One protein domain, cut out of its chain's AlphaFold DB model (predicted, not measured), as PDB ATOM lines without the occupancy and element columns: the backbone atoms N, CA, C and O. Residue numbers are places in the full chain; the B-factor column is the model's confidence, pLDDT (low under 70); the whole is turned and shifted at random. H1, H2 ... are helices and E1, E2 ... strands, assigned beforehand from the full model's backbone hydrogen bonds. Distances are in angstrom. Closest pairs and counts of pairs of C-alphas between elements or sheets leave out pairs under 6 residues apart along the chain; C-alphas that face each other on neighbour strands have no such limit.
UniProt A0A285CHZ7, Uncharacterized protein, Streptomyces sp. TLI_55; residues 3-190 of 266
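Overview. This is residues 3 to 190 of the 266 residues of an uncharacterized protein of Streptomyces sp. TLI_55 (UniProt A0A285CHZ7). A twisted five-stranded sheet makes the middle of a three-layer body, with helices on both faces: H1 and H3 on one, H4 on the other, while H6 packs on E2 and E1. Loop residues 53 to 60 and 138 to 143 stick out, as do residues 183 to 190 of H7. The printed part has 188 residues with seven named helices and five named strands, in the order E1 H1 E2 H2 H3 E3 E4 E5 H4 H5 H6 H7; the sheet runs E2 E1 E3 E4 E5, all antiparallel. The class is mixed, and the whole is compact, with a radius of gyration of the C-alphas of 16.5 A and spans of 53 by 41 by 33 A.

Arrangement. E1, residues 3 to 11, bends by 66 degrees at residue 6. H1, residues 12 to 19, is on the sheet at a height of 8.3 A, slantwise to the strands. The edge strand E2, residues 34 to 38, is antiparallel to E1, with N 37 and O 8 within hydrogen-bond range at 2.8 A; its closest C-alphas to H1 are Gly 35 and Phe 12, 4.0 A apart. H2, residues 41 to 48, touches H3, residues 67 to 79, about perpendicular at 85 degrees, closest at the C-alphas of Ala 48 and Ala 68, 5.2 A. E3, residues 82 to 90, is antiparallel to E1, with N 5 and O 87 at 2.8 A. E2, H2, H3 and E3 form a split strand-helix-strand unit, two strands running the same way with E1 between them, and its crossover is right-handed. E3, E4, residues 93 to 102, and E5, residues 105 to 113, are a meander, each strand the antiparallel neighbour of the one before, with N 84 and O 99 at 2.8 A and N 98 and O 111 at 2.9 A. H3 is over E4 at a height of 7.8 A. H4, residues 124 to 130, is on the opposite face from H3, at a height of 6.9 A. H5, residues 147 to 151, touches H4, closest at the C-alphas of Leu 147 and Asn 126, 5.6 A. H6, residues 159 to 168, is on the sheet at a height of 8.8 A. H7, residues 175 to 190, is close to H1 but not clearly touching, with the C-alphas of Tyr 175 and Phe 12 6.1 A apart. Every O i to N i+4 pair is within hydrogen-bond range in H1, H2, H4, H5, H6 and H7; in H3, 7 of 9 are.

Along the chain. E1 begins at C-alpha 3 (6.633, -44.778, 12.362). E4 spans 31.2 A, E3 26.6 A and H7 22.1 A, ending at C-alpha 190 (-10.083, -48.368, -11.951).

Size, cuts and confidence. The two C-alphas farthest apart, Asp 54 and Ala 190, are 53.0 A apart. The printed part has no cut. The links H1 to E2, H2 to H3 and H4 to H5 are long. Residues 47 to 65 and 138 to 145 have pLDDT under 70.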
ATOM      1  N   TYR A   3       6.555 -45.801  13.397       92.44
ATOM      2  CA  TYR A   3       6.633 -44.778  12.362       92.44
ATOM      3  C   TYR A   3       7.986 -44.083  12.448       92.44
ATOM      4  O   TYR A   3       8.332 -43.582  13.514       92.44
ATOM      5  N   GLU A   4       8.713 -44.032  11.339       93.88
ATOM      6  CA  GLU A   4      10.011 -43.376  11.234       93.88
ATOM      7  C   GLU A   4      10.006 -42.400  10.055       93.88
ATOM      8  O   GLU A   4       9.610 -42.729   8.935       93.88
ATOM      9  N   LEU A   5      10.460 -41.177  10.309       95.00
ATOM     10  CA  LEU A   5      10.623 -40.149   9.298       95.00
ATOM     11  C   LEU A   5      11.817 -39.269   9.641       95.00
ATOM     12  O   LEU A   5      11.922 -38.753  10.746       95.00
ATOM     13  N   ASN A   6      12.656 -39.007   8.650       93.62
ATOM     14  CA  ASN A   6      13.730 -38.031   8.721       93.62
ATOM     15  C   ASN A   6      13.869 -37.391   7.342       93.62
ATOM     16  O   ASN A   6      14.336 -38.030   6.399       93.62
ATOM     17  N   ALA A   7      13.356 -36.176   7.161       96.00
ATOM     18  CA  ALA A   7      13.195 -35.639   5.817       96.00
ATOM     19  C   ALA A   7      13.151 -34.114   5.740       96.00
ATOM     20  O   ALA A   7      12.839 -33.415   6.702       96.00
ATOM     21  N   VAL A   8      13.390 -33.602   4.532       96.94
ATOM     22  CA  VAL A   8      13.105 -32.214   4.158       96.94
ATOM     23  C   VAL A   8      11.822 -32.169   3.337       96.94
ATOM     24  O   VAL A   8      11.725 -32.819   2.299       96.94
ATOM     25  N   ILE A   9      10.848 -31.377   3.770       98.25
ATOM     26  CA  ILE A   9       9.564 -31.160   3.102       98.25
ATOM     27  C   ILE A   9       9.518 -29.750   2.516       98.25
ATOM     28  O   ILE A   9       9.991 -28.787   3.110       98.25
ATOM     29  N   GLY A  10       8.923 -29.609   1.340       98.25
ATOM     30  CA  GLY A  10       8.797 -28.337   0.638       98.25
ATOM     31  C   GLY A  10       7.970 -28.495  -0.625       98.25
ATOM     32  O   GLY A  10       7.411 -29.556  -0.890       98.25
ATOM     33  N   ARG A  11       7.892 -27.450  -1.447       98.31
ATOM     34  CA  ARG A  11       7.284 -27.566  -2.781       98.31
ATOM     35  C   ARG A  11       8.071 -28.576  -3.612       98.31
ATOM     36  O   ARG A  11       9.289 -28.446  -3.712       98.31
ATOM     37  N   PHE A  12       7.382 -29.531  -4.241       98.00
ATOM     38  CA  PHE A  12       8.035 -30.593  -5.017       98.00
ATOM     39  C   PHE A  12       9.000 -30.021  -6.056       98.00
ATOM     40  O   PHE A  12      10.162 -30.407  -6.095       98.00
ATOM     41  N   ASP A  13       8.530 -29.045  -6.837       97.31
ATOM     42  CA  ASP A  13       9.296 -28.426  -7.922       97.31
ATOM     43  C   ASP A  13      10.542 -27.674  -7.395       97.31
ATOM     44  O   ASP A  13      11.600 -27.696  -8.023       97.31
ATOM     45  N   VAL A  14      10.448 -27.062  -6.204       96.25
ATOM     46  CA  VAL A  14      11.574 -26.371  -5.548       96.25
ATOM     47  C   VAL A  14      12.614 -27.379  -5.082       96.25
ATOM     48  O   VAL A  14      13.784 -27.245  -5.430       96.25
ATOM     49  N   LEU A  15      12.193 -28.406  -4.338       96.56
ATOM     50  CA  LEU A  15      13.097 -29.465  -3.889       96.56
ATOM     51  C   LEU A  15      13.764 -30.135  -5.088       96.56
ATOM     52  O   LEU A  15      14.976 -30.313  -5.091       96.56
ATOM     53  N   ARG A  16      13.006 -30.399  -6.156       95.25
ATOM     54  CA  ARG A  16      13.545 -30.996  -7.374       95.25
ATOM     55  C   ARG A  16      14.645 -30.182  -8.023       95.25
ATOM     56  O   ARG A  16      15.672 -30.744  -8.395       95.25
ATOM     57  N   SER A  17      14.431 -28.877  -8.150       93.94
ATOM     58  CA  SER A  17      15.440 -27.982  -8.702       93.94
ATOM     59  C   SER A  17      16.679 -27.917  -7.812       93.94
ATOM     60  O   SER A  17      17.795 -27.909  -8.324       93.94
ATOM     61  N   GLN A  18      16.495 -27.862  -6.491       91.81
ATOM     62  CA  GLN A  18      17.593 -27.672  -5.543       91.81
ATOM     63  C   GLN A  18      18.437 -28.933  -5.331       91.81
ATOM     64  O   GLN A  18      19.608 -28.827  -4.967       91.81
ATOM     65  N   THR A  19      17.875 -30.114  -5.600       90.38
ATOM     66  CA  THR A  19      18.571 -31.394  -5.433       90.38
ATOM     67  C   THR A  19      19.015 -32.050  -6.742       90.38
ATOM     68  O   THR A  19      19.634 -33.108  -6.711       90.38
ATOM     69  N   ALA A  20      18.778 -31.431  -7.906       86.25
ATOM     70  CA  ALA A  20      19.056 -32.025  -9.221       86.25
ATOM     71  C   ALA A  20      20.510 -32.513  -9.425       86.25
ATOM     72  O   ALA A  20      20.744 -33.438 -10.202       86.25
ATOM     73  N   GLY A  21      21.482 -31.908  -8.734       80.50
ATOM     74  CA  GLY A  21      22.900 -32.287  -8.794       80.50
ATOM     75  C   GLY A  21      23.339 -33.347  -7.777       80.50
ATOM     76  O   GLY A  21      24.496 -33.761  -7.812       80.50
ATOM     77  N   ILE A  22      22.455 -33.776  -6.875       82.81
ATOM     78  CA  ILE A  22      22.795 -34.636  -5.738       82.81
ATOM     79  C   ILE A  22      22.362 -36.066  -6.058       82.81
ATOM     80  O   ILE A  22      21.170 -36.349  -6.223       82.81
ATOM     81  N   ARG A  23      23.333 -36.974  -6.192       74.88
ATOM     82  CA  ARG A  23      23.111 -38.322  -6.745       74.88
ATOM     83  C   ARG A  23      22.173 -39.159  -5.892       74.88
ATOM     84  O   ARG A  23      21.315 -39.845  -6.456       74.88
ATOM     85  N   GLU A  24      22.328 -39.032  -4.580       75.44
ATOM     86  CA  GLU A  24      21.624 -39.808  -3.561       75.44
ATOM     87  C   GLU A  24      20.267 -39.203  -3.177       75.44
ATOM     88  O   GLU A  24      19.594 -39.693  -2.274       75.44
ATOM     89  N   THR A  25      19.821 -38.148  -3.869       81.69
ATOM     90  CA  THR A  25      18.510 -37.545  -3.607       81.69
ATOM     91  C   THR A  25      17.459 -37.987  -4.608       81.69
ATOM     92  O   THR A  25      17.632 -37.944  -5.831       81.69
ATOM     93  N   ALA A  26      16.299 -38.334  -4.070       89.75
ATOM     94  CA  ALA A  26      15.073 -38.458  -4.827       89.75
ATOM     95  C   ALA A  26      13.956 -37.738  -4.068       89.75
ATOM     96  O   ALA A  26      13.889 -37.802  -2.843       89.75
ATOM     97  N   VAL A  27      13.111 -37.011  -4.799       96.88
ATOM     98  CA  VAL A  27      12.004 -36.257  -4.208       96.88
ATOM     99  C   VAL A  27      10.762 -37.133  -4.272       96.88
ATOM    100  O   VAL A  27      10.229 -37.372  -5.355       96.88
ATOM    101  N   ALA A  28      10.310 -37.620  -3.122       97.50
ATOM    102  CA  ALA A  28       9.035 -38.300  -2.981       97.50
ATOM    103  C   ALA A  28       7.894 -37.273  -3.106       97.50
ATOM    104  O   ALA A  28       7.891 -36.263  -2.398       97.50
ATOM    105  N   PRO A  29       6.938 -37.468  -4.020       97.69
ATOM    106  CA  PRO A  29       5.812 -36.564  -4.191       97.69
ATOM    107  C   PRO A  29       4.785 -36.755  -3.077       97.69
ATOM    108  O   PRO A  29       4.376 -37.869  -2.760       97.69
ATOM    109  N   LEU A  30       4.337 -35.637  -2.520       97.50
ATOM    110  CA  LEU A  30       3.289 -35.555  -1.510       97.50
ATOM    111  C   LEU A  30       2.028 -34.912  -2.109       97.50
ATOM    112  O   LEU A  30       2.000 -34.467  -3.261       97.50
ATOM    113  N   ARG A  31       0.940 -34.844  -1.344       95.38
ATOM    114  CA  ARG A  31      -0.260 -34.101  -1.757       95.38
ATOM    115  C   ARG A  31       0.012 -32.597  -1.786       95.38
ATOM    116  O   ARG A  31       1.051 -32.109  -1.352       95.38
ATOM    117  N   GLN A  32      -0.936 -31.845  -2.343       94.88
ATOM    118  CA  GLN A  32      -0.892 -30.376  -2.392       94.88
ATOM    119  C   GLN A  32       0.354 -29.814  -3.107       94.88
ATOM    120  O   GLN A  32       0.768 -28.676  -2.879       94.88
ATOM    121  N   ARG A  33       0.926 -30.594  -4.039       97.19
ATOM    122  CA  ARG A  33       2.159 -30.275  -4.783       97.19
ATOM    123  C   ARG A  33       3.404 -30.126  -3.899       97.19
ATOM    124  O   ARG A  33       4.377 -29.468  -4.287       97.19
ATOM    125  N   MET A  34       3.361 -30.717  -2.712       98.12
ATOM    126  CA  MET A  34       4.512 -30.843  -1.834       98.12
ATOM    127  C   MET A  34       5.379 -32.018  -2.282       98.12
ATOM    128  O   MET A  34       4.955 -32.891  -3.040       98.12
ATOM    129  N   GLY A  35       6.617 -32.021  -1.822       97.94
ATOM    130  CA  GLY A  35       7.550 -33.120  -1.959       97.94
ATOM    131  C   GLY A  35       8.342 -33.298  -0.673       97.94
ATOM    132  O   GLY A  35       8.350 -32.423   0.195       97.94
ATOM    133  N   LEU A  36       8.997 -34.443  -0.585       97.88
ATOM    134  CA  LEU A  36       9.770 -34.899   0.555       97.88
ATOM    135  C   LEU A  36      11.095 -35.459   0.046       97.88
ATOM    136  O   LEU A  36      11.116 -36.293  -0.854       97.88
ATOM    137  N   VAL A  37      12.206 -34.998   0.608       96.50
ATOM    138  CA  VAL A  37      13.539 -35.559   0.375       96.50
ATOM    139  C   VAL A  37      13.935 -36.322   1.635       96.50
ATOM    140  O   VAL A  37      14.144 -35.674   2.665       96.50
ATOM    141  N   PRO A  38      14.028 -37.662   1.586       94.88
ATOM    142  CA  PRO A  38      14.520 -38.447   2.711       94.88
ATOM    143  C   PRO A  38      15.951 -38.023   3.048       94.88
ATOM    144  O   PRO A  38      16.806 -37.941   2.164       94.88
ATOM    145  N   VAL A  39      16.214 -37.740   4.321       90.94
ATOM    146  CA  VAL A  39      17.546 -37.387   4.809       90.94
ATOM    147  C   VAL A  39      18.234 -38.661   5.261       90.94
ATOM    148  O   VAL A  39      17.982 -39.189   6.338       90.94
ATOM    149  N   THR A  40      19.089 -39.178   4.386       86.00
ATOM    150  CA  THR A  40      19.883 -40.381   4.635       86.00
ATOM    151  C   THR A  40      21.287 -40.018   5.105       86.00
ATOM    152  O   THR A  40      21.766 -38.897   4.905       86.00
ATOM    153  N   THR A  41      21.998 -40.978   5.693       80.69
ATOM    154  CA  THR A  41      23.409 -40.793   6.065       80.69
ATOM    155  C   THR A  41      24.284 -40.466   4.853       80.69
ATOM    156  O   THR A  41      25.222 -39.680   4.975       80.69
ATOM    157  N   GLN A  42      23.953 -40.994   3.670       80.19
ATOM    158  CA  GLN A  42      24.632 -40.659   2.420       80.19
ATOM    159  C   GLN A  42      24.412 -39.192   2.032       80.19
ATOM    160  O   GLN A  42      25.380 -38.502   1.717       80.19
ATOM    161  N   LEU A  43      23.176 -38.683   2.127       82.12
ATOM    162  CA  LEU A  43      22.882 -37.273   1.852       82.12
ATOM    163  C   LEU A  43      23.627 -36.339   2.814       82.12
ATOM    164  O   LEU A  43      24.183 -35.321   2.394       82.12
ATOM    165  N   LEU A  44      23.662 -36.692   4.101       78.88
ATOM    166  CA  LEU A  44      24.415 -35.943   5.109       78.88
ATOM    167  C   LEU A  44      25.919 -35.960   4.798       78.88
ATOM    168  O   LEU A  44      26.570 -34.925   4.886       78.88
ATOM    169  N   GLY A  45      26.466 -37.098   4.361       72.50
ATOM    170  CA  GLY A  45      27.864 -37.218   3.941       72.50
ATOM    171  C   GLY A  45      28.215 -36.364   2.715       72.50
ATOM    172  O   GLY A  45      29.261 -35.714   2.701       72.50
ATOM    173  N   GLU A  46      27.336 -36.316   1.709       73.56
ATOM    174  CA  GLU A  46      27.522 -35.494   0.503       73.56
ATOM    175  C   GLU A  46      27.415 -33.987   0.789       73.56
ATOM    176  O   GLU A  46      28.095 -33.187   0.146       73.56
ATOM    177  N   THR A  47      26.597 -33.588   1.769       69.12
ATOM    178  CA  THR A  47      26.419 -32.176   2.162       69.12
ATOM    179  C   THR A  47      27.464 -31.693   3.170       69.12
ATOM    180  O   THR A  47      27.807 -30.512   3.166       69.12
ATOM    181  N   ALA A  48      28.007 -32.587   4.003       61.31
ATOM    182  CA  ALA A  48      28.996 -32.256   5.027       61.31
ATOM    183  C   ALA A  48      30.433 -32.098   4.507       61.31
ATOM    184  O   ALA A  48      31.267 -31.577   5.241       61.31
ATOM    185  N   GLY A  49      30.749 -32.539   3.281       52.38
ATOM    186  CA  GLY A  49      32.097 -32.412   2.720       52.38
ATOM    187  C   GLY A  49      33.188 -32.882   3.690       52.38
ATOM    188  O   GLY A  49      34.011 -32.073   4.094       52.38
ATOM    189  N   LEU A  50      33.161 -34.158   4.103       42.97
ATOM    190  CA  LEU A  50      34.197 -34.827   4.915       42.97
ATOM    191  C   LEU A  50      34.889 -33.924   5.962       42.97
ATOM    192  O   LEU A  50      36.097 -33.714   5.887       42.97
ATOM    193  N   THR A  51      34.161 -33.423   6.961       36.56
ATOM    194  CA  THR A  51      34.782 -32.954   8.212       36.56
ATOM    195  C   THR A  51      33.965 -33.374   9.438       36.56
ATOM    196  O   THR A  51      32.743 -33.273   9.452       36.56
ATOM    197  N   ASP A  52      34.715 -33.889  10.416       37.88
ATOM    198  CA  ASP A  52      34.390 -34.386  11.758       37.88
ATOM    199  C   ASP A  52      33.486 -35.617  11.927       37.88
ATOM    200  O   ASP A  52      32.268 -35.558  12.090       37.88
ATOM    201  N   GLN A  53      34.170 -36.763  12.041       41.81
ATOM    202  CA  GLN A  53      33.782 -37.813  12.974       41.81
ATOM    203  C   GLN A  53      34.048 -37.325  14.401       41.81
ATOM    204  O   GLN A  53      35.152 -37.499  14.901       41.81
ATOM    205  N   ASP A  54      33.046 -36.757  15.066       36.38
ATOM    206  CA  ASP A  54      33.082 -36.633  16.522       36.38
ATOM    207  C   ASP A  54      31.687 -36.820  17.144       36.38
ATOM    208  O   ASP A  54      30.787 -35.992  17.025       36.38
ATOM    209  N   GLY A  55      31.540 -37.950  17.847       36.22
ATOM    210  CA  GLY A  55      30.773 -38.043  19.093       36.22
ATOM    211  C   GLY A  55      29.243 -38.101  19.037       36.22
ATOM    212  O   GLY A  55      28.579 -37.241  19.614       36.22
ATOM    213  N   ALA A  56      28.660 -39.180  18.503       37.72
ATOM    214  CA  ALA A  56      27.274 -39.545  18.819       37.72
ATOM    215  C   ALA A  56      27.211 -40.313  20.156       37.72
ATOM    216  O   ALA A  56      27.454 -41.518  20.213       37.72
ATOM    217  N   GLY A  57      26.909 -39.612  21.253       32.75
ATOM    218  CA  GLY A  57      26.464 -40.240  22.502       32.75
ATOM    219  C   GLY A  57      24.985 -40.662  22.418       32.75
ATOM    220  O   GLY A  57      24.226 -40.050  21.666       32.75
ATOM    221  N   PRO A  58      24.543 -41.680  23.181       31.61
ATOM    222  CA  PRO A  58      23.154 -42.135  23.157       31.61
ATOM    223  C   PRO A  58      22.212 -41.066  23.742       31.61
ATOM    224  O   PRO A  58      22.411 -40.622  24.872       31.61
ATOM    225  N   GLY A  59      21.181 -40.665  22.984       42.84
ATOM    226  CA  GLY A  59      20.061 -39.853  23.489       42.84
ATOM    227  C   GLY A  59      19.981 -38.378  23.062       42.84
ATOM    228  O   GLY A  59      19.353 -37.593  23.766       42.84
ATOM    229  N   ARG A  60      20.582 -37.959  21.938       41.19
ATOM    230  CA  ARG A  60      20.297 -36.643  21.320       41.19
ATOM    231  C   ARG A  60      19.558 -36.819  19.985       41.19
ATOM    232  O   ARG A  60      19.987 -37.685  19.228       41.19
ATOM    233  N   PRO A  61      18.528 -36.006  19.666       42.56
ATOM    234  CA  PRO A  61      17.934 -35.980  18.326       42.56
ATOM    235  C   PRO A  61      19.017 -35.514  17.344       42.56
ATOM    236  O   PRO A  61      19.554 -34.410  17.466       42.56
ATOM    237  N   SER A  62      19.459 -36.421  16.474       52.94
ATOM    238  CA  SER A  62      20.829 -36.450  15.942       52.94
ATOM    239  C   SER A  62      20.963 -35.950  14.505       52.94
ATOM    240  O   SER A  62      22.021 -36.128  13.906       52.94
ATOM    241  N   THR A  63      19.959 -35.256  13.963       53.81
ATOM    242  CA  THR A  63      19.995 -34.883  12.539       53.81
ATOM    243  C   THR A  63      19.929 -33.377  12.250       53.81
ATOM    244  O   THR A  63      20.433 -32.927  11.222       53.81
ATOM    245  N   VAL A  64      19.399 -32.548  13.161       51.19
ATOM    246  CA  VAL A  64      19.263 -31.085  12.937       51.19
ATOM    247  C   VAL A  64      20.561 -30.297  13.155       51.19
ATOM    248  O   VAL A  64      20.619 -29.115  12.843       51.19
ATOM    249  N   THR A  65      21.627 -30.897  13.673       56.50
ATOM    250  CA  THR A  65      22.705 -30.116  14.307       56.50
ATOM    251  C   THR A  65      24.000 -29.971  13.514       56.50
ATOM    252  O   THR A  65      24.915 -29.322  14.017       56.50
ATOM    253  N   SER A  66      24.114 -30.500  12.288       73.00
ATOM    254  CA  SER A  66      25.309 -30.232  11.469       73.00
ATOM    255  C   SER A  66      25.237 -28.832  10.841       73.00
ATOM    256  O   SER A  66      24.328 -28.578  10.042       73.00
ATOM    257  N   PRO A  67      26.206 -27.929  11.108       80.62
ATOM    258  CA  PRO A  67      26.245 -26.606  10.484       80.62
ATOM    259  C   PRO A  67      26.250 -26.659   8.949       80.62
ATOM    260  O   PRO A  67      25.643 -25.808   8.297       80.62
ATOM    261  N   ALA A  68      26.888 -27.678   8.364       82.31
ATOM    262  CA  ALA A  68      26.939 -27.869   6.914       82.31
ATOM    263  C   ALA A  68      25.560 -28.219   6.331       82.31
ATOM    264  O   ALA A  68      25.150 -27.692   5.290       82.31
ATOM    265  N   PHE A  69      24.798 -29.059   7.035       85.12
ATOM    266  CA  PHE A  69      23.441 -29.390   6.621       85.12
ATOM    267  C   PHE A  69      22.500 -28.189   6.792       85.12
ATOM    268  O   PHE A  69      21.754 -27.867   5.869       85.12
ATOM    269  N   GLU A  70      22.603 -27.428   7.889       88.44
ATOM    270  CA  GLU A  70      21.840 -26.180   8.051       88.44
ATOM    271  C   GLU A  70      22.138 -25.150   6.948       88.44
ATOM    272  O   GLU A  70      21.234 -24.439   6.491       88.44
ATOM    273  N   GLN A  71      23.387 -25.074   6.483       89.50
ATOM    274  CA  GLN A  71      23.767 -24.216   5.364       89.50
ATOM    275  C   GLN A  71      23.146 -24.696   4.045       89.50
ATOM    276  O   GLN A  71      22.685 -23.871   3.250       89.50
ATOM    277  N   THR A  72      23.052 -26.014   3.844       90.50
ATOM    278  CA  THR A  72      22.344 -26.617   2.705       90.50
ATOM    279  C   THR A  72      20.854 -26.274   2.733       90.50
ATOM    280  O   THR A  72      20.325 -25.776   1.739       90.50
ATOM    281  N   LEU A  73      20.184 -26.441   3.880       93.31
ATOM    282  CA  LEU A  73      18.771 -26.074   4.049       93.31
ATOM    283  C   LEU A  73      18.546 -24.577   3.812       93.31
ATOM    284  O   LEU A  73      17.615 -24.173   3.112       93.31
ATOM    285  N   SER A  74      19.450 -23.740   4.321       94.56
ATOM    286  CA  SER A  74      19.436 -22.303   4.058       94.56
ATOM    287  C   SER A  74      19.524 -22.029   2.554       94.56
ATOM    288  O   SER A  74      18.684 -21.313   2.012       94.56
ATOM    289  N   TYR A  75      20.464 -22.650   1.839       93.69
ATOM    290  CA  TYR A  75      20.580 -22.507   0.388       93.69
ATOM    291  C   TYR A  75      19.310 -22.961  -0.356       93.69
ATOM    292  O   TYR A  75      18.777 -22.194  -1.161       93.69
ATOM    293  N   TRP A  76      18.774 -24.146  -0.045       94.81
ATOM    294  CA  TRP A  76      17.556 -24.669  -0.676       94.81
ATOM    295  C   TRP A  76      16.350 -23.752  -0.449       94.81
ATOM    296  O   TRP A  76      15.603 -23.472  -1.393       94.81
ATOM    297  N   SER A  77      16.218 -23.199   0.763       97.06
ATOM    298  CA  SER A  77      15.102 -22.326   1.151       97.06
ATOM    299  C   SER A  77      15.032 -20.991   0.393       97.06
ATOM    300  O   SER A  77      14.040 -20.267   0.488       97.06
ATOM    301  N   ARG A  78      16.070 -20.638  -0.382       96.00
ATOM    302  CA  ARG A  78      16.045 -19.475  -1.288       96.00
ATOM    303  C   ARG A  78      15.078 -19.662  -2.457       96.00
ATOM    304  O   ARG A  78      14.612 -18.673  -3.009       96.00
ATOM    305  N   GLY A  79      14.784 -20.911  -2.832       94.88
ATOM    306  CA  GLY A  79      13.806 -21.237  -3.878       94.88
ATOM    307  C   GLY A  79      12.356 -21.281  -3.380       94.88
ATOM    308  O   GLY A  79      11.433 -21.318  -4.188       94.88
ATOM    309  N   GLY A  80      12.147 -21.287  -2.063       96.50
ATOM    310  CA  GLY A  80      10.837 -21.378  -1.423       96.50
ATOM    311  C   GLY A  80      10.943 -21.922   0.005       96.50
ATOM    312  O   GLY A  80      11.989 -22.453   0.374       96.50
ATOM    313  N   PRO A  81       9.884 -21.799   0.824       97.88
ATOM    314  CA  PRO A  81       9.884 -22.311   2.189       97.88
ATOM    315  C   PRO A  81      10.080 -23.834   2.207       97.88
ATOM    316  O   PRO A  81       9.462 -24.557   1.420       97.88
ATOM    317  N   ILE A  82      10.928 -24.313   3.118       98.06
ATOM    318  CA  ILE A  82      11.146 -25.743   3.374       98.06
ATOM    319  C   ILE A  82      11.149 -26.009   4.878       98.06
ATOM    320  O   ILE A  82      11.514 -25.137   5.669       98.06
ATOM    321  N   ALA A  83      10.770 -27.216   5.272       97.94
ATOM    322  CA  ALA A  83      10.852 -27.693   6.639       97.94
ATOM    323  C   ALA A  83      11.755 -28.915   6.703       97.94
ATOM    324  O   ALA A  83      11.676 -29.787   5.846       97.94
ATOM    325  N   TYR A  84      12.577 -28.998   7.734       96.31
ATOM    326  CA  TYR A  84      13.139 -30.265   8.165       96.31
ATOM    327  C   TYR A  84      12.198 -30.876   9.207       96.31
ATOM    328  O   TYR A  84      11.724 -30.151  10.088       96.31
ATOM    329  N   VAL A  85      11.941 -32.179   9.114       96.00
ATOM    330  CA  VAL A  85      11.097 -32.927  10.048       96.00
ATOM    331  C   VAL A  85      11.732 -34.263  10.422       96.00
ATOM    332  O   VAL A  85      12.332 -34.942   9.590       96.00
ATOM    333  N   GLU A  86      11.542 -34.647  11.676       93.94
ATOM    334  CA  GLU A  86      11.967 -35.915  12.257       93.94
ATOM    335  C   GLU A  86      10.815 -36.479  13.086       93.94
ATOM    336  O   GLU A  86      10.150 -35.737  13.815       93.94
ATOM    337  N   ALA A  87      10.579 -37.780  12.984       93.62
ATOM    338  CA  ALA A  87       9.680 -38.512  13.851       93.62
ATOM    339  C   ALA A  87      10.179 -39.940  14.027       93.62
ATOM    340  O   ALA A  87      10.550 -40.593  13.056       93.62
ATOM    341  N   ASP A  88      10.108 -40.429  15.253       92.00
ATOM    342  CA  ASP A  88      10.322 -41.831  15.583       92.00
ATOM    343  C   ASP A  88       9.288 -42.202  16.638       92.00
ATOM    344  O   ASP A  88       9.220 -41.574  17.697       92.00
ATOM    345  N   PHE A  89       8.434 -43.164  16.316       90.00
ATOM    346  CA  PHE A  89       7.424 -43.698  17.210       90.00
ATOM    347  C   PHE A  89       7.542 -45.211  17.261       90.00
ATOM    348  O   PHE A  89       7.409 -45.895  16.245       90.00
ATOM    349  N   HIS A  90       7.674 -45.749  18.469       85.88
ATOM    350  CA  HIS A  90       7.738 -47.175  18.728       85.88
ATOM    351  C   HIS A  90       6.927 -47.528  19.985       85.88
ATOM    352  O   HIS A  90       7.147 -47.024  21.081       85.88
ATOM    353  N   GLY A  91       5.952 -48.430  19.854       74.25
ATOM    354  CA  GLY A  91       5.247 -48.975  21.025       74.25
ATOM    355  C   GLY A  91       4.434 -47.972  21.863       74.25
ATOM    356  O   GLY A  91       4.064 -48.317  22.977       74.25
ATOM    357  N   GLY A  92       4.117 -46.785  21.333       71.75
ATOM    358  CA  GLY A  92       3.347 -45.743  22.032       71.75
ATOM    359  C   GLY A  92       4.198 -44.595  22.578       71.75
ATOM    360  O   GLY A  92       3.647 -43.538  22.864       71.75
ATOM    361  N   ASP A  93       5.516 -44.779  22.624       82.19
ATOM    362  CA  ASP A  93       6.490 -43.731  22.907       82.19
ATOM    363  C   ASP A  93       7.088 -43.220  21.594       82.19
ATOM    364  O   ASP A  93       7.155 -43.947  20.597       82.19
ATOM    365  N   GLY A  94       7.511 -41.964  21.577       89.44
ATOM    366  CA  GLY A  94       8.139 -41.383  20.404       89.44
ATOM    367  C   GLY A  94       8.407 -39.901  20.553       89.44
ATOM    368  O   GLY A  94       8.139 -39.302  21.596       89.44
ATOM    369  N   TYR A  95       8.929 -39.304  19.494       92.25
ATOM    370  CA  TYR A  95       9.162 -37.872  19.441       92.25
ATOM    371  C   TYR A  95       8.916 -37.312  18.046       92.25
ATOM    372  O   TYR A  95       8.870 -38.031  17.048       92.25
ATOM    373  N   GLN A  96       8.768 -35.994  17.995       94.00
ATOM    374  CA  GLN A  96       8.809 -35.222  16.765       94.00
ATOM    375  C   GLN A  96       9.768 -34.054  16.929       94.00
ATOM    376  O   GLN A  96       9.765 -33.387  17.964       94.00
ATOM    377  N   THR A  97      10.533 -33.772  15.882       94.00
ATOM    378  CA  THR A  97      11.334 -32.555  15.753       94.00
ATOM    379  C   THR A  97      10.995 -31.887  14.432       94.00
ATOM    380  O   THR A  97      10.860 -32.560  13.413       94.00
ATOM    381  N   ALA A  98      10.878 -30.563  14.408       96.00
ATOM    382  CA  ALA A  98      10.743 -29.835  13.154       96.00
ATOM    383  C   ALA A  98      11.366 -28.442  13.217       96.00
ATOM    384  O   ALA A  98      11.400 -27.798  14.265       96.00
ATOM    385  N   ALA A  99      11.835 -27.955  12.073       96.38
ATOM    386  CA  ALA A  99      12.314 -26.589  11.887       96.38
ATOM    387  C   ALA A  99      11.986 -26.114  10.469       96.38
ATOM    388  O   ALA A  99      11.914 -26.921   9.545       96.38
ATOM    389  N   VAL A 100      11.797 -24.808  10.280       98.06
ATOM    390  CA  VAL A 100      11.396 -24.217   8.994       98.06
ATOM    391  C   VAL A 100      12.400 -23.158   8.571       98.06
ATOM    392  O   VAL A 100      12.766 -22.282   9.356       98.06
ATOM    393  N   TRP A 101      12.802 -23.202   7.303       97.94
ATOM    394  CA  TRP A 101      13.648 -22.208   6.660       97.94
ATOM    395  C   TRP A 101      12.857 -21.460   5.592       97.94
ATOM    396  O   TRP A 101      12.111 -22.049   4.808       97.94
ATOM    397  N   ARG A 102      13.056 -20.143   5.542       97.75
ATOM    398  CA  ARG A 102      12.495 -19.255   4.522       97.75
ATOM    399  C   ARG A 102      13.562 -18.250   4.096       97.75
ATOM    400  O   ARG A 102      14.239 -17.670   4.940       97.75
ATOM    401  N   ASN A 103      13.692 -18.018   2.790       96.12
ATOM    402  CA  ASN A 103      14.550 -16.972   2.220       96.12
ATOM    403  C   ASN A 103      16.017 -17.023   2.686       96.12
ATOM    404  O   ASN A 103      16.652 -15.987   2.868       96.12
ATOM    405  N   GLY A 104      16.579 -18.217   2.878       96.19
ATOM    406  CA  GLY A 104      17.975 -18.356   3.284       96.19
ATOM    407  C   GLY A 104      18.232 -18.368   4.787       96.19
ATOM    408  O   GLY A 104      19.397 -18.425   5.168       96.19
ATOM    409  N   ALA A 105      17.199 -18.312   5.628       95.56
ATOM    410  CA  ALA A 105      17.344 -18.286   7.079       95.56
ATOM    411  C   ALA A 105      16.363 -19.241   7.767       95.56
ATOM    412  O   ALA A 105      15.258 -19.481   7.274       95.56
ATOM    413  N   LYS A 106      16.758 -19.760   8.934       95.44
ATOM    414  CA  LYS A 106      15.872 -20.514   9.827       95.44
ATOM    415  C   LYS A 106      14.835 -19.547  10.404       95.44
ATOM    416  O   LYS A 106      15.181 -18.647  11.163       95.44
ATOM    417  N   ALA A 107      13.582 -19.705   9.994       97.12
ATOM    418  CA  ALA A 107      12.469 -18.841  10.377       97.12
ATOM    419  C   ALA A 107      11.746 -19.341  11.636       97.12
ATOM    420  O   ALA A 107      11.130 -18.545  12.341       97.12
ATOM    421  N   TRP A 108      11.808 -20.648  11.915       97.38
ATOM    422  CA  TRP A 108      11.168 -21.266  13.075       97.38
ATOM    423  C   TRP A 108      11.862 -22.577  13.477       97.38
ATOM    424  O   TRP A 108      12.422 -23.277  12.629       97.38
ATOM    425  N   GLY A 109      11.788 -22.923  14.765       93.25
ATOM    426  CA  GLY A 109      12.344 -24.149  15.340       93.25
ATOM    427  C   GLY A 109      13.850 -24.091  15.674       93.25
ATOM    428  O   GLY A 109      14.461 -23.023  15.588       93.25
ATOM    429  N   PRO A 110      14.467 -25.227  16.056       92.50
ATOM    430  CA  PRO A 110      13.838 -26.542  16.157       92.50
ATOM    431  C   PRO A 110      12.838 -26.613  17.311       92.50
ATOM    432  O   PRO A 110      13.174 -26.319  18.455       92.50
ATOM    433  N   ALA A 111      11.605 -27.001  17.000       93.62
ATOM    434  CA  ALA A 111      10.633 -27.420  17.995       93.62
ATOM    435  C   ALA A 111      10.740 -28.932  18.156       93.62
ATOM    436  O   ALA A 111      10.878 -29.649  17.164       93.62
ATOM    437  N   HIS A 112      10.677 -29.405  19.394       92.56
ATOM    438  CA  HIS A 112      10.785 -30.816  19.730       92.56
ATOM    439  C   HIS A 112       9.746 -31.160  20.790       92.56
ATOM    440  O   HIS A 112       9.555 -30.390  21.733       92.56
ATOM    441  N   THR A 113       9.096 -32.310  20.654       92.06
ATOM    442  CA  THR A 113       8.218 -32.843  21.695       92.06
ATOM    443  C   THR A 113       8.279 -34.361  21.739       92.06
ATOM    444  O   THR A 113       8.436 -35.019  20.712       92.06
ATOM    445  N   TRP A 114       8.113 -34.891  22.941       91.56
ATOM    446  CA  TRP A 114       7.809 -36.289  23.254       91.56
ATOM    447  C   TRP A 114       6.452 -36.400  23.981       91.56
ATOM    448  O   TRP A 114       5.989 -37.497  24.279       91.56
ATOM    449  N   ASP A 115       5.805 -35.257  24.252       90.12
ATOM    450  CA  ASP A 115       4.467 -35.150  24.827       90.12
ATOM    451  C   ASP A 115       3.467 -34.762  23.729       90.12
ATOM    452  O   ASP A 115       3.584 -33.715  23.083       90.12
ATOM    453  N   PHE A 116       2.480 -35.631  23.531       89.31
ATOM    454  CA  PHE A 116       1.441 -35.519  22.510       89.31
ATOM    455  C   PHE A 116       0.040 -35.387  23.131       89.31
ATOM    456  O   PHE A 116      -0.960 -35.747  22.511       89.31
ATOM    457  N   THR A 117      -0.054 -34.893  24.370       88.88
ATOM    458  CA  THR A 117      -1.337 -34.649  25.057       88.88
ATOM    459  C   THR A 117      -2.022 -33.347  24.626       88.88
ATOM    460  O   THR A 117      -3.239 -33.217  24.771       88.88
ATOM    461  N   GLY A 118      -1.255 -32.396  24.084       86.25
ATOM    462  CA  GLY A 118      -1.748 -31.122  23.555       86.25
ATOM    463  C   GLY A 118      -2.434 -31.230  22.184       86.25
ATOM    464  O   GLY A 118      -2.467 -32.306  21.577       86.25
ATOM    465  N   PRO A 119      -2.974 -30.110  21.669       88.88
ATOM    466  CA  PRO A 119      -3.641 -30.074  20.370       88.88
ATOM    467  C   PRO A 119      -2.668 -30.418  19.230       88.88
ATOM    468  O   PRO A 119      -1.479 -30.101  19.282       88.88
ATOM    469  N   ARG A 120      -3.170 -31.096  18.189       87.44
ATOM    470  CA  ARG A 120      -2.333 -31.649  17.107       87.44
ATOM    471  C   ARG A 120      -1.685 -30.579  16.241       87.44
ATOM    472  O   ARG A 120      -0.640 -30.846  15.658       87.44
ATOM    473  N   GLU A 121      -2.304 -29.413  16.120       88.06
ATOM    474  CA  GLU A 121      -1.769 -28.262  15.393       88.06
ATOM    475  C   GLU A 121      -0.468 -27.722  16.004       88.06
ATOM    476  O   GLU A 121       0.380 -27.220  15.268       88.06
ATOM    477  N   ASP A 122      -0.275 -27.906  17.313       89.56
ATOM    478  CA  ASP A 122       0.925 -27.468  18.030       89.56
ATOM    479  C   ASP A 122       2.059 -28.500  17.956       89.56
ATOM    480  O   ASP A 122       3.196 -28.218  18.348       89.56
ATOM    481  N   TRP A 123       1.788 -29.706  17.446       94.06
ATOM    482  CA  TRP A 123       2.824 -30.722  17.284       94.06
ATOM    483  C   TRP A 123       3.831 -30.268  16.216       94.06
ATOM    484  O   TRP A 123       3.412 -29.749  15.174       94.06
ATOM    485  N   PRO A 124       5.150 -30.477  16.416       95.69
ATOM    486  CA  PRO A 124       6.188 -29.859  15.593       95.69
ATOM    487  C   PRO A 124       5.993 -30.018  14.082       95.69
ATOM    488  O   PRO A 124       6.152 -29.049  13.341       95.69
ATOM    489  N   ILE A 125       5.615 -31.215  13.618       96.06
ATOM    490  CA  ILE A 125       5.419 -31.469  12.185       96.06
ATOM    491  C   ILE A 125       4.205 -30.708  11.649       96.06
ATOM    492  O   ILE A 125       4.310 -30.064  10.609       96.06
ATOM    493  N   ASN A 126       3.070 -30.721  12.350       95.38
ATOM    494  CA  ASN A 126       1.873 -30.004  11.906       95.38
ATOM    495  C   ASN A 126       2.082 -28.485  11.918       95.38
ATOM    496  O   ASN A 126       1.736 -27.823  10.938       95.38
ATOM    497  N   ALA A 127       2.737 -27.948  12.949       95.25
ATOM    498  CA  ALA A 127       3.119 -26.539  13.001       95.25
ATOM    499  C   ALA A 127       4.034 -26.157  11.823       95.25
ATOM    500  O   ALA A 127       3.816 -25.143  11.157       95.25
ATOM    501  N   ALA A 128       5.022 -26.999  11.499       97.19
ATOM    502  CA  ALA A 128       5.892 -26.783  10.350       97.19
ATOM    503  C   ALA A 128       5.132 -26.845   9.015       97.19
ATOM    504  O   ALA A 128       5.355 -25.995   8.158       97.19
ATOM    505  N   LEU A 129       4.210 -27.798   8.836       97.25
ATOM    506  CA  LEU A 129       3.386 -27.912   7.627       97.25
ATOM    507  C   LEU A 129       2.463 -26.699   7.444       97.25
ATOM    508  O   LEU A 129       2.342 -26.197   6.326       97.25
ATOM    509  N   ALA A 130       1.881 -26.175   8.526       95.31
ATOM    510  CA  ALA A 130       1.126 -24.923   8.490       95.31
ATOM    511  C   ALA A 130       2.018 -23.756   8.028       95.31
ATOM    512  O   ALA A 130       1.640 -22.982   7.151       95.31
ATOM    513  N   LEU A 131       3.254 -23.686   8.534       96.62
ATOM    514  CA  LEU A 131       4.283 -22.738   8.089       96.62
ATOM    515  C   LEU A 131       4.851 -23.036   6.690       96.62
ATOM    516  O   LEU A 131       5.687 -22.268   6.214       96.62
ATOM    517  N   LEU A 132       4.442 -24.110   6.015       97.00
ATOM    518  CA  LEU A 132       4.691 -24.355   4.589       97.00
ATOM    519  C   LEU A 132       3.452 -24.086   3.725       97.00
ATOM    520  O   LEU A 132       3.455 -24.423   2.541       97.00
ATOM    521  N   ASP A 133       2.417 -23.474   4.306       95.19
ATOM    522  CA  ASP A 133       1.153 -23.151   3.648       95.19
ATOM    523  C   ASP A 133       0.379 -24.407   3.179       95.19
ATOM    524  O   ASP A 133      -0.364 -24.370   2.195       95.19
ATOM    525  N   VAL A 134       0.540 -25.538   3.885       94.06
ATOM    526  CA  VAL A 134      -0.305 -26.731   3.700       94.06
ATOM    527  C   VAL A 134      -1.695 -26.439   4.251       94.06
ATOM    528  O   VAL A 134      -1.853 -25.992   5.386       94.06
ATOM    529  N   VAL A 135      -2.714 -26.715   3.443       88.69
ATOM    530  CA  VAL A 135      -4.100 -26.376   3.759       88.69
ATOM    531  C   VAL A 135      -4.824 -27.615   4.272       88.69
ATOM    532  O   VAL A 135      -4.719 -28.698   3.696       88.69
ATOM    533  N   ALA A 136      -5.589 -27.458   5.348       82.56
ATOM    534  CA  ALA A 136      -6.504 -28.493   5.799       82.56
ATOM    535  C   ALA A 136      -7.715 -28.587   4.860       82.56
ATOM    536  O   ALA A 136      -8.239 -27.559   4.422       82.56
ATOM    537  N   SER A 137      -8.202 -29.793   4.555       70.56
ATOM    538  CA  SER A 137      -9.431 -29.903   3.769       70.56
ATOM    539  C   SER A 137     -10.607 -29.326   4.568       70.56
ATOM    540  O   SER A 137     -10.831 -29.674   5.727       70.56
ATOM    541  N   SER A 138     -11.385 -28.432   3.954       56.62
ATOM    542  CA  SER A 138     -12.531 -27.764   4.588       56.62
ATOM    543  C   SER A 138     -13.767 -28.668   4.699       56.62
ATOM    544  O   SER A 138     -14.897 -28.183   4.647       56.62
ATOM    545  N   SER A 139     -13.592 -29.990   4.762       55.69
ATOM    546  CA  SER A 139     -14.733 -30.898   4.829       55.69
ATOM    547  C   SER A 139     -15.373 -30.818   6.218       55.69
ATOM    548  O   SER A 139     -14.765 -31.166   7.225       55.69
ATOM    549  N   GLU A 140     -16.625 -30.363   6.268       51.56
ATOM    550  CA  GLU A 140     -17.429 -30.105   7.479       51.56
ATOM    551  C   GLU A 140     -17.670 -31.343   8.378       51.56
ATOM    552  O   GLU A 140     -18.446 -31.278   9.328       51.56
ATOM    553  N   ARG A 141     -17.060 -32.503   8.085       47.59
ATOM    554  CA  ARG A 141     -17.378 -33.795   8.720       47.59
ATOM    555  C   ARG A 141     -16.275 -34.407   9.582       47.59
ATOM    556  O   ARG A 141     -16.496 -35.497  10.105       47.59
ATOM    557  N   VAL A 142     -15.132 -33.750   9.786       50.56
ATOM    558  CA  VAL A 142     -14.095 -34.264  10.700       50.56
ATOM    559  C   VAL A 142     -13.577 -33.144  11.598       50.56
ATOM    560  O   VAL A 142     -13.077 -32.136  11.121       50.56
ATOM    561  N   SER A 143     -13.685 -33.341  12.915       50.34
ATOM    562  CA  SER A 143     -13.308 -32.366  13.957       50.34
ATOM    563  C   SER A 143     -11.791 -32.188  14.149       50.34
ATOM    564  O   SER A 143     -11.378 -31.511  15.086       50.34
ATOM    565  N   TYR A 144     -10.955 -32.797  13.306       54.19
ATOM    566  CA  TYR A 144      -9.499 -32.714  13.414       54.19
ATOM    567  C   TYR A 144      -8.888 -32.532  12.025       54.19
ATOM    568  O   TYR A 144      -8.889 -33.446  11.202       54.19
ATOM    569  N   HIS A 145      -8.376 -31.329  11.779       67.50
ATOM    570  CA  HIS A 145      -7.617 -30.974  10.587       67.50
ATOM    571  C   HIS A 145      -6.165 -31.432  10.756       67.50
ATOM    572  O   HIS A 145      -5.316 -30.681  11.227       67.50
ATOM    573  N   ASP A 146      -5.883 -32.690  10.422       86.12
ATOM    574  CA  ASP A 146      -4.542 -33.252  10.584       86.12
ATOM    575  C   ASP A 146      -3.689 -33.035   9.326       86.12
ATOM    576  O   ASP A 146      -3.758 -33.812   8.368       86.12
ATOM    577  N   LEU A 147      -2.886 -31.964   9.324       92.81
ATOM    578  CA  LEU A 147      -2.048 -31.587   8.178       92.81
ATOM    579  C   LEU A 147      -1.085 -32.705   7.760       92.81
ATOM    580  O   LEU A 147      -0.803 -32.853   6.570       92.81
ATOM    581  N   PHE A 148      -0.643 -33.531   8.709       93.00
ATOM    582  CA  PHE A 148       0.156 -34.725   8.462       93.00
ATOM    583  C   PHE A 148      -0.521 -35.677   7.461       93.00
ATOM    584  O   PHE A 148       0.081 -36.087   6.464       93.00
ATOM    585  N   LEU A 149      -1.799 -36.001   7.680       91.81
ATOM    586  CA  LEU A 149      -2.561 -36.882   6.789       91.81
ATOM    587  C   LEU A 149      -2.956 -36.168   5.491       91.81
ATOM    588  O   LEU A 149      -2.947 -36.780   4.420       91.81
ATOM    589  N   GLU A 150      -3.264 -34.874   5.569       92.31
ATOM    590  CA  GLU A 150      -3.674 -34.065   4.414       92.31
ATOM    591  C   GLU A 150      -2.557 -33.893   3.384       92.31
ATOM    592  O   GLU A 150      -2.807 -33.962   2.176       92.31
ATOM    593  N   VAL A 151      -1.316 -33.708   3.839       95.00
ATOM    594  CA  VAL A 151      -0.149 -33.645   2.953       95.00
ATOM    595  C   VAL A 151       0.289 -35.040   2.484       95.00
ATOM    596  O   VAL A 151       0.999 -35.159   1.490       95.00
ATOM    597  N   GLY A 152      -0.193 -36.107   3.128       94.56
ATOM    598  CA  GLY A 152       0.059 -37.490   2.726       94.56
ATOM    599  C   GLY A 152       1.241 -38.162   3.426       94.56
ATOM    600  O   GLY A 152       1.697 -39.186   2.935       94.56
ATOM    601  N   LEU A 153       1.709 -37.658   4.575       95.38
ATOM    602  CA  LEU A 153       2.772 -38.318   5.357       95.38
ATOM    603  C   LEU A 153       2.343 -39.662   5.968       95.38
ATOM    604  O   LEU A 153       3.172 -40.400   6.474       95.38
ATOM    605  N   GLY A 154       1.059 -40.019   5.894       92.56
ATOM    606  CA  GLY A 154       0.580 -41.350   6.277       92.56
ATOM    607  C   GLY A 154       0.713 -42.422   5.187       92.56
ATOM    608  O   GLY A 154       0.208 -43.523   5.387       92.56
ATOM    609  N   TRP A 155       1.281 -42.107   4.016       92.00
ATOM    610  CA  TRP A 155       1.395 -43.066   2.908       92.00
ATOM    611  C   TRP A 155       2.497 -44.103   3.105       92.00
ATOM    612  O   TRP A 155       2.289 -45.256   2.743       92.00
ATOM    613  N   GLU A 156       3.615 -43.707   3.705       95.25
ATOM    614  CA  GLU A 156       4.719 -44.596   4.058       95.25
ATOM    615  C   GLU A 156       4.961 -44.521   5.566       95.25
ATOM    616  O   GLU A 156       4.614 -43.527   6.209       95.25
ATOM    617  N   GLN A 157       5.517 -45.585   6.140       93.00
ATOM    618  CA  GLN A 157       5.710 -45.715   7.590       93.00
ATOM    619  C   GLN A 157       7.178 -45.629   8.012       93.00
ATOM    620  O   GLN A 157       7.449 -45.453   9.196       93.00
ATOM    621  N   ASP A 158       8.104 -45.766   7.068       93.88
ATOM    622  CA  ASP A 158       9.537 -45.829   7.320       93.88
ATOM    623  C   ASP A 158      10.340 -45.146   6.203       93.88
ATOM    624  O   ASP A 158       9.817 -44.710   5.168       93.88
ATOM    625  N   MET A 159      11.647 -45.037   6.432       93.06
ATOM    626  CA  MET A 159      12.574 -44.382   5.515       93.06
ATOM    627  C   MET A 159      12.742 -45.127   4.183       93.06
ATOM    628  O   MET A 159      12.966 -44.474   3.160       93.06
ATOM    629  N   ASP A 160      12.600 -46.453   4.160       94.31
ATOM    630  CA  ASP A 160      12.743 -47.268   2.949       94.31
ATOM    631  C   ASP A 160      11.560 -47.059   1.994       94.31
ATOM    632  O   ASP A 160      11.750 -46.913   0.777       94.31
ATOM    633  N   GLY A 161      10.343 -46.967   2.537       96.12
ATOM    634  CA  GLY A 161       9.137 -46.605   1.795       96.12
ATOM    635  C   GLY A 161       9.272 -45.226   1.153       96.12
ATOM    636  O   GLY A 161       9.101 -45.076  -0.062       96.12
ATOM    637  N   TRP A 162       9.698 -44.219   1.924       96.12
ATOM    638  CA  TRP A 162       9.901 -42.864   1.399       96.12
ATOM    639  C   TRP A 162      10.994 -42.785   0.327       96.12
ATOM    640  O   TRP A 162      10.821 -42.097  -0.687       96.12
ATOM    641  N   GLN A 163      12.106 -43.504   0.499       94.62
ATOM    642  CA  GLN A 163      13.149 -43.602  -0.524       94.62
ATOM    643  C   GLN A 163      12.625 -44.264  -1.800       94.62
ATOM    644  O   GLN A 163      12.857 -43.755  -2.900       94.62
ATOM    645  N   SER A 164      11.871 -45.355  -1.664       95.50
ATOM    646  CA  SER A 164      11.264 -46.073  -2.788       95.50
ATOM    647  C   SER A 164      10.284 -45.185  -3.558       95.50
ATOM    648  O   SER A 164      10.336 -45.129  -4.790       95.50
ATOM    649  N   ALA A 165       9.444 -44.421  -2.853       95.88
ATOM    650  CA  ALA A 165       8.525 -43.453  -3.449       95.88
ATOM    651  C   ALA A 165       9.270 -42.353  -4.226       95.88
ATOM    652  O   ALA A 165       8.898 -42.022  -5.357       95.88
ATOM    653  N   GLY A 166      10.361 -41.824  -3.662       95.25
ATOM    654  CA  GLY A 166      11.233 -40.868  -4.345       95.25
ATOM    655  C   GLY A 166      11.867 -41.448  -5.610       95.25
ATOM    656  O   GLY A 166      11.828 -40.819  -6.671       95.25
ATOM    657  N   GLN A 167      12.418 -42.663  -5.536       94.25
ATOM    658  CA  GLN A 167      13.026 -43.345  -6.683       94.25
ATOM    659  C   GLN A 167      12.005 -43.609  -7.796       94.25
ATOM    660  O   GLN A 167      12.288 -43.354  -8.970       94.25
ATOM    661  N   ALA A 168      10.792 -44.041  -7.442       94.44
ATOM    662  CA  ALA A 168       9.704 -44.261  -8.392       94.44
ATOM    663  C   ALA A 168       9.257 -42.969  -9.100       94.44
ATOM    664  O   ALA A 168       8.770 -43.024 -10.229       94.44
ATOM    665  N   ALA A 169       9.449 -41.809  -8.469       95.56
ATOM    666  CA  ALA A 169       9.187 -40.493  -9.044       95.56
ATOM    667  C   ALA A 169      10.424 -39.857  -9.710       95.56
ATOM    668  O   ALA A 169      10.363 -38.705 -10.154       95.56
ATOM    669  N   ARG A 170      11.558 -40.578  -9.819       92.94
ATOM    670  CA  ARG A 170      12.827 -39.976 -10.261       92.94
ATOM    671  C   ARG A 170      12.772 -39.422 -11.693       92.94
ATOM    672  O   ARG A 170      13.507 -38.493 -12.019       92.94
ATOM    673  N   TRP A 171      11.907 -39.988 -12.524       93.19
ATOM    674  CA  TRP A 171      11.709 -39.603 -13.920       93.19
ATOM    675  C   TRP A 171      10.972 -38.268 -14.089       93.19
ATOM    676  O   TRP A 171      11.121 -37.633 -15.128       93.19
ATOM    677  N   ALA A 172      10.179 -37.844 -13.101       94.69
ATOM    678  CA  ALA A 172       9.367 -36.640 -13.213       94.69
ATOM    679  C   ALA A 172      10.212 -35.391 -12.938       94.69
ATOM    680  O   ALA A 172      10.842 -35.279 -11.875       94.69
ATOM    681  N   ALA A 173      10.198 -34.445 -13.881       93.19
ATOM    682  CA  ALA A 173      10.870 -33.160 -13.723       93.19
ATOM    683  C   ALA A 173      10.019 -32.188 -12.898       93.19
ATOM    684  O   ALA A 173      10.558 -31.396 -12.128       93.19
ATOM    685  N   THR A 174       8.690 -32.281 -13.023       97.12
ATOM    686  CA  THR A 174       7.734 -31.442 -12.286       97.12
ATOM    687  C   THR A 174       6.642 -32.261 -11.604       97.12
ATOM    688  O   THR A 174       6.342 -33.394 -11.986       97.12
ATOM    689  N   TYR A 175       5.982 -31.657 -10.616       97.12
ATOM    690  CA  TYR A 175       4.851 -32.271  -9.926       97.12
ATOM    691  C   TYR A 175       3.690 -32.577 -10.873       97.12
ATOM    692  O   TYR A 175       3.015 -33.588 -10.717       97.12
ATOM    693  N   ASN A 176       3.442 -31.704 -11.854       97.44
ATOM    694  CA  ASN A 176       2.340 -31.884 -12.799       97.44
ATOM    695  C   ASN A 176       2.530 -33.139 -13.650       97.44
ATOM    696  O   ASN A 176       1.571 -33.885 -13.823       97.44
ATOM    697  N   GLU A 177       3.747 -33.379 -14.140       96.75
ATOM    698  CA  GLU A 177       4.077 -34.583 -14.911       96.75
ATOM    699  C   GLU A 177       3.856 -35.844 -14.076       96.75
ATOM    700  O   GLU A 177       3.141 -36.752 -14.500       96.75
ATOM    701  N   TRP A 178       4.402 -35.867 -12.854       96.75
ATOM    702  CA  TRP A 178       4.188 -36.977 -11.930       96.75
ATOM    703  C   TRP A 178       2.695 -37.207 -11.658       96.75
ATOM    704  O   TRP A 178       2.203 -38.332 -11.750       96.75
ATOM    705  N   HIS A 179       1.959 -36.137 -11.351       96.06
ATOM    706  CA  HIS A 179       0.554 -36.210 -10.968       96.06
ATOM    707  C   HIS A 179      -0.338 -36.674 -12.126       96.06
ATOM    708  O   HIS A 179      -1.269 -37.448 -11.911       96.06
ATOM    709  N   GLN A 180      -0.050 -36.252 -13.360       95.75
ATOM    710  CA  GLN A 180      -0.771 -36.719 -14.547       95.75
ATOM    711  C   GLN A 180      -0.597 -38.223 -14.760       95.75
ATOM    712  O   GLN A 180      -1.591 -38.921 -14.963       95.75
ATOM    713  N   GLU A 181       0.629 -38.742 -14.657       94.81
ATOM    714  CA  GLU A 181       0.861 -40.183 -14.804       94.81
ATOM    715  C   GLU A 181       0.258 -40.975 -13.638       94.81
ATOM    716  O   GLU A 181      -0.309 -42.048 -13.844       94.81
ATOM    717  N   TYR A 182       0.301 -40.428 -12.419       91.81
ATOM    718  CA  TYR A 182      -0.372 -41.016 -11.264       91.81
ATOM    719  C   TYR A 182      -1.884 -41.156 -11.498       91.81
ATOM    720  O   TYR A 182      -2.437 -42.244 -11.318       91.81
ATOM    721  N   LEU A 183      -2.549 -40.089 -11.956       93.81
ATOM    722  CA  LEU A 183      -3.977 -40.118 -12.283       93.81
ATOM    723  C   LEU A 183      -4.279 -41.090 -13.427       93.81
ATOM    724  O   LEU A 183      -5.226 -41.866 -13.328       93.81
ATOM    725  N   ALA A 184      -3.453 -41.111 -14.475       94.75
ATOM    726  CA  ALA A 184      -3.613 -42.049 -15.580       94.75
ATOM    727  C   ALA A 184      -3.473 -43.506 -15.112       94.75
ATOM    728  O   ALA A 184      -4.254 -44.370 -15.511       94.75
ATOM    729  N   LYS A 185      -2.517 -43.803 -14.222       92.50
ATOM    730  CA  LYS A 185      -2.357 -45.130 -13.616       92.50
ATOM    731  C   LYS A 185      -3.573 -45.514 -12.771       92.50
ATOM    732  O   LYS A 185      -4.044 -46.644 -12.898       92.50
ATOM    733  N   GLN A 186      -4.097 -44.591 -11.965       91.19
ATOM    734  CA  GLN A 186      -5.316 -44.815 -11.183       91.19
ATOM    735  C   GLN A 186      -6.525 -45.075 -12.078       91.19
ATOM    736  O   GLN A 186      -7.287 -46.002 -11.831       91.19
ATOM    737  N   GLU A 187      -6.676 -44.320 -13.163       94.56
ATOM    738  CA  GLU A 187      -7.756 -44.533 -14.118       94.56
ATOM    739  C   GLU A 187      -7.630 -45.893 -14.819       94.56
ATOM    740  O   GLU A 187      -8.613 -46.626 -14.916       94.56
ATOM    741  N   ARG A 188      -6.426 -46.278 -15.265       95.31
ATOM    742  CA  ARG A 188      -6.173 -47.609 -15.846       95.31
ATOM    743  C   ARG A 188      -6.514 -48.721 -14.851       95.31
ATOM    744  O   ARG A 188      -7.169 -49.688 -15.232       95.31
ATOM    745  N   ALA A 189      -6.124 -48.568 -13.585       93.50
ATOM    746  CA  ALA A 189      -6.450 -49.520 -12.528       93.50
ATOM    747  C   ALA A 189      -7.962 -49.583 -12.260       93.50
ATOM    748  O   ALA A 189      -8.528 -50.670 -12.227       93.50
ATOM    749  N   ALA A 190      -8.637 -48.438 -12.146       93.94
ATOM    750  CA  ALA A 190     -10.083 -48.368 -11.951       93.94
ATOM    751  C   ALA A 190     -10.849 -48.988 -13.127       93.94
ATOM    752  O   ALA A 190     -11.811 -49.723 -12.915       93.94
TER     753      ALA A 190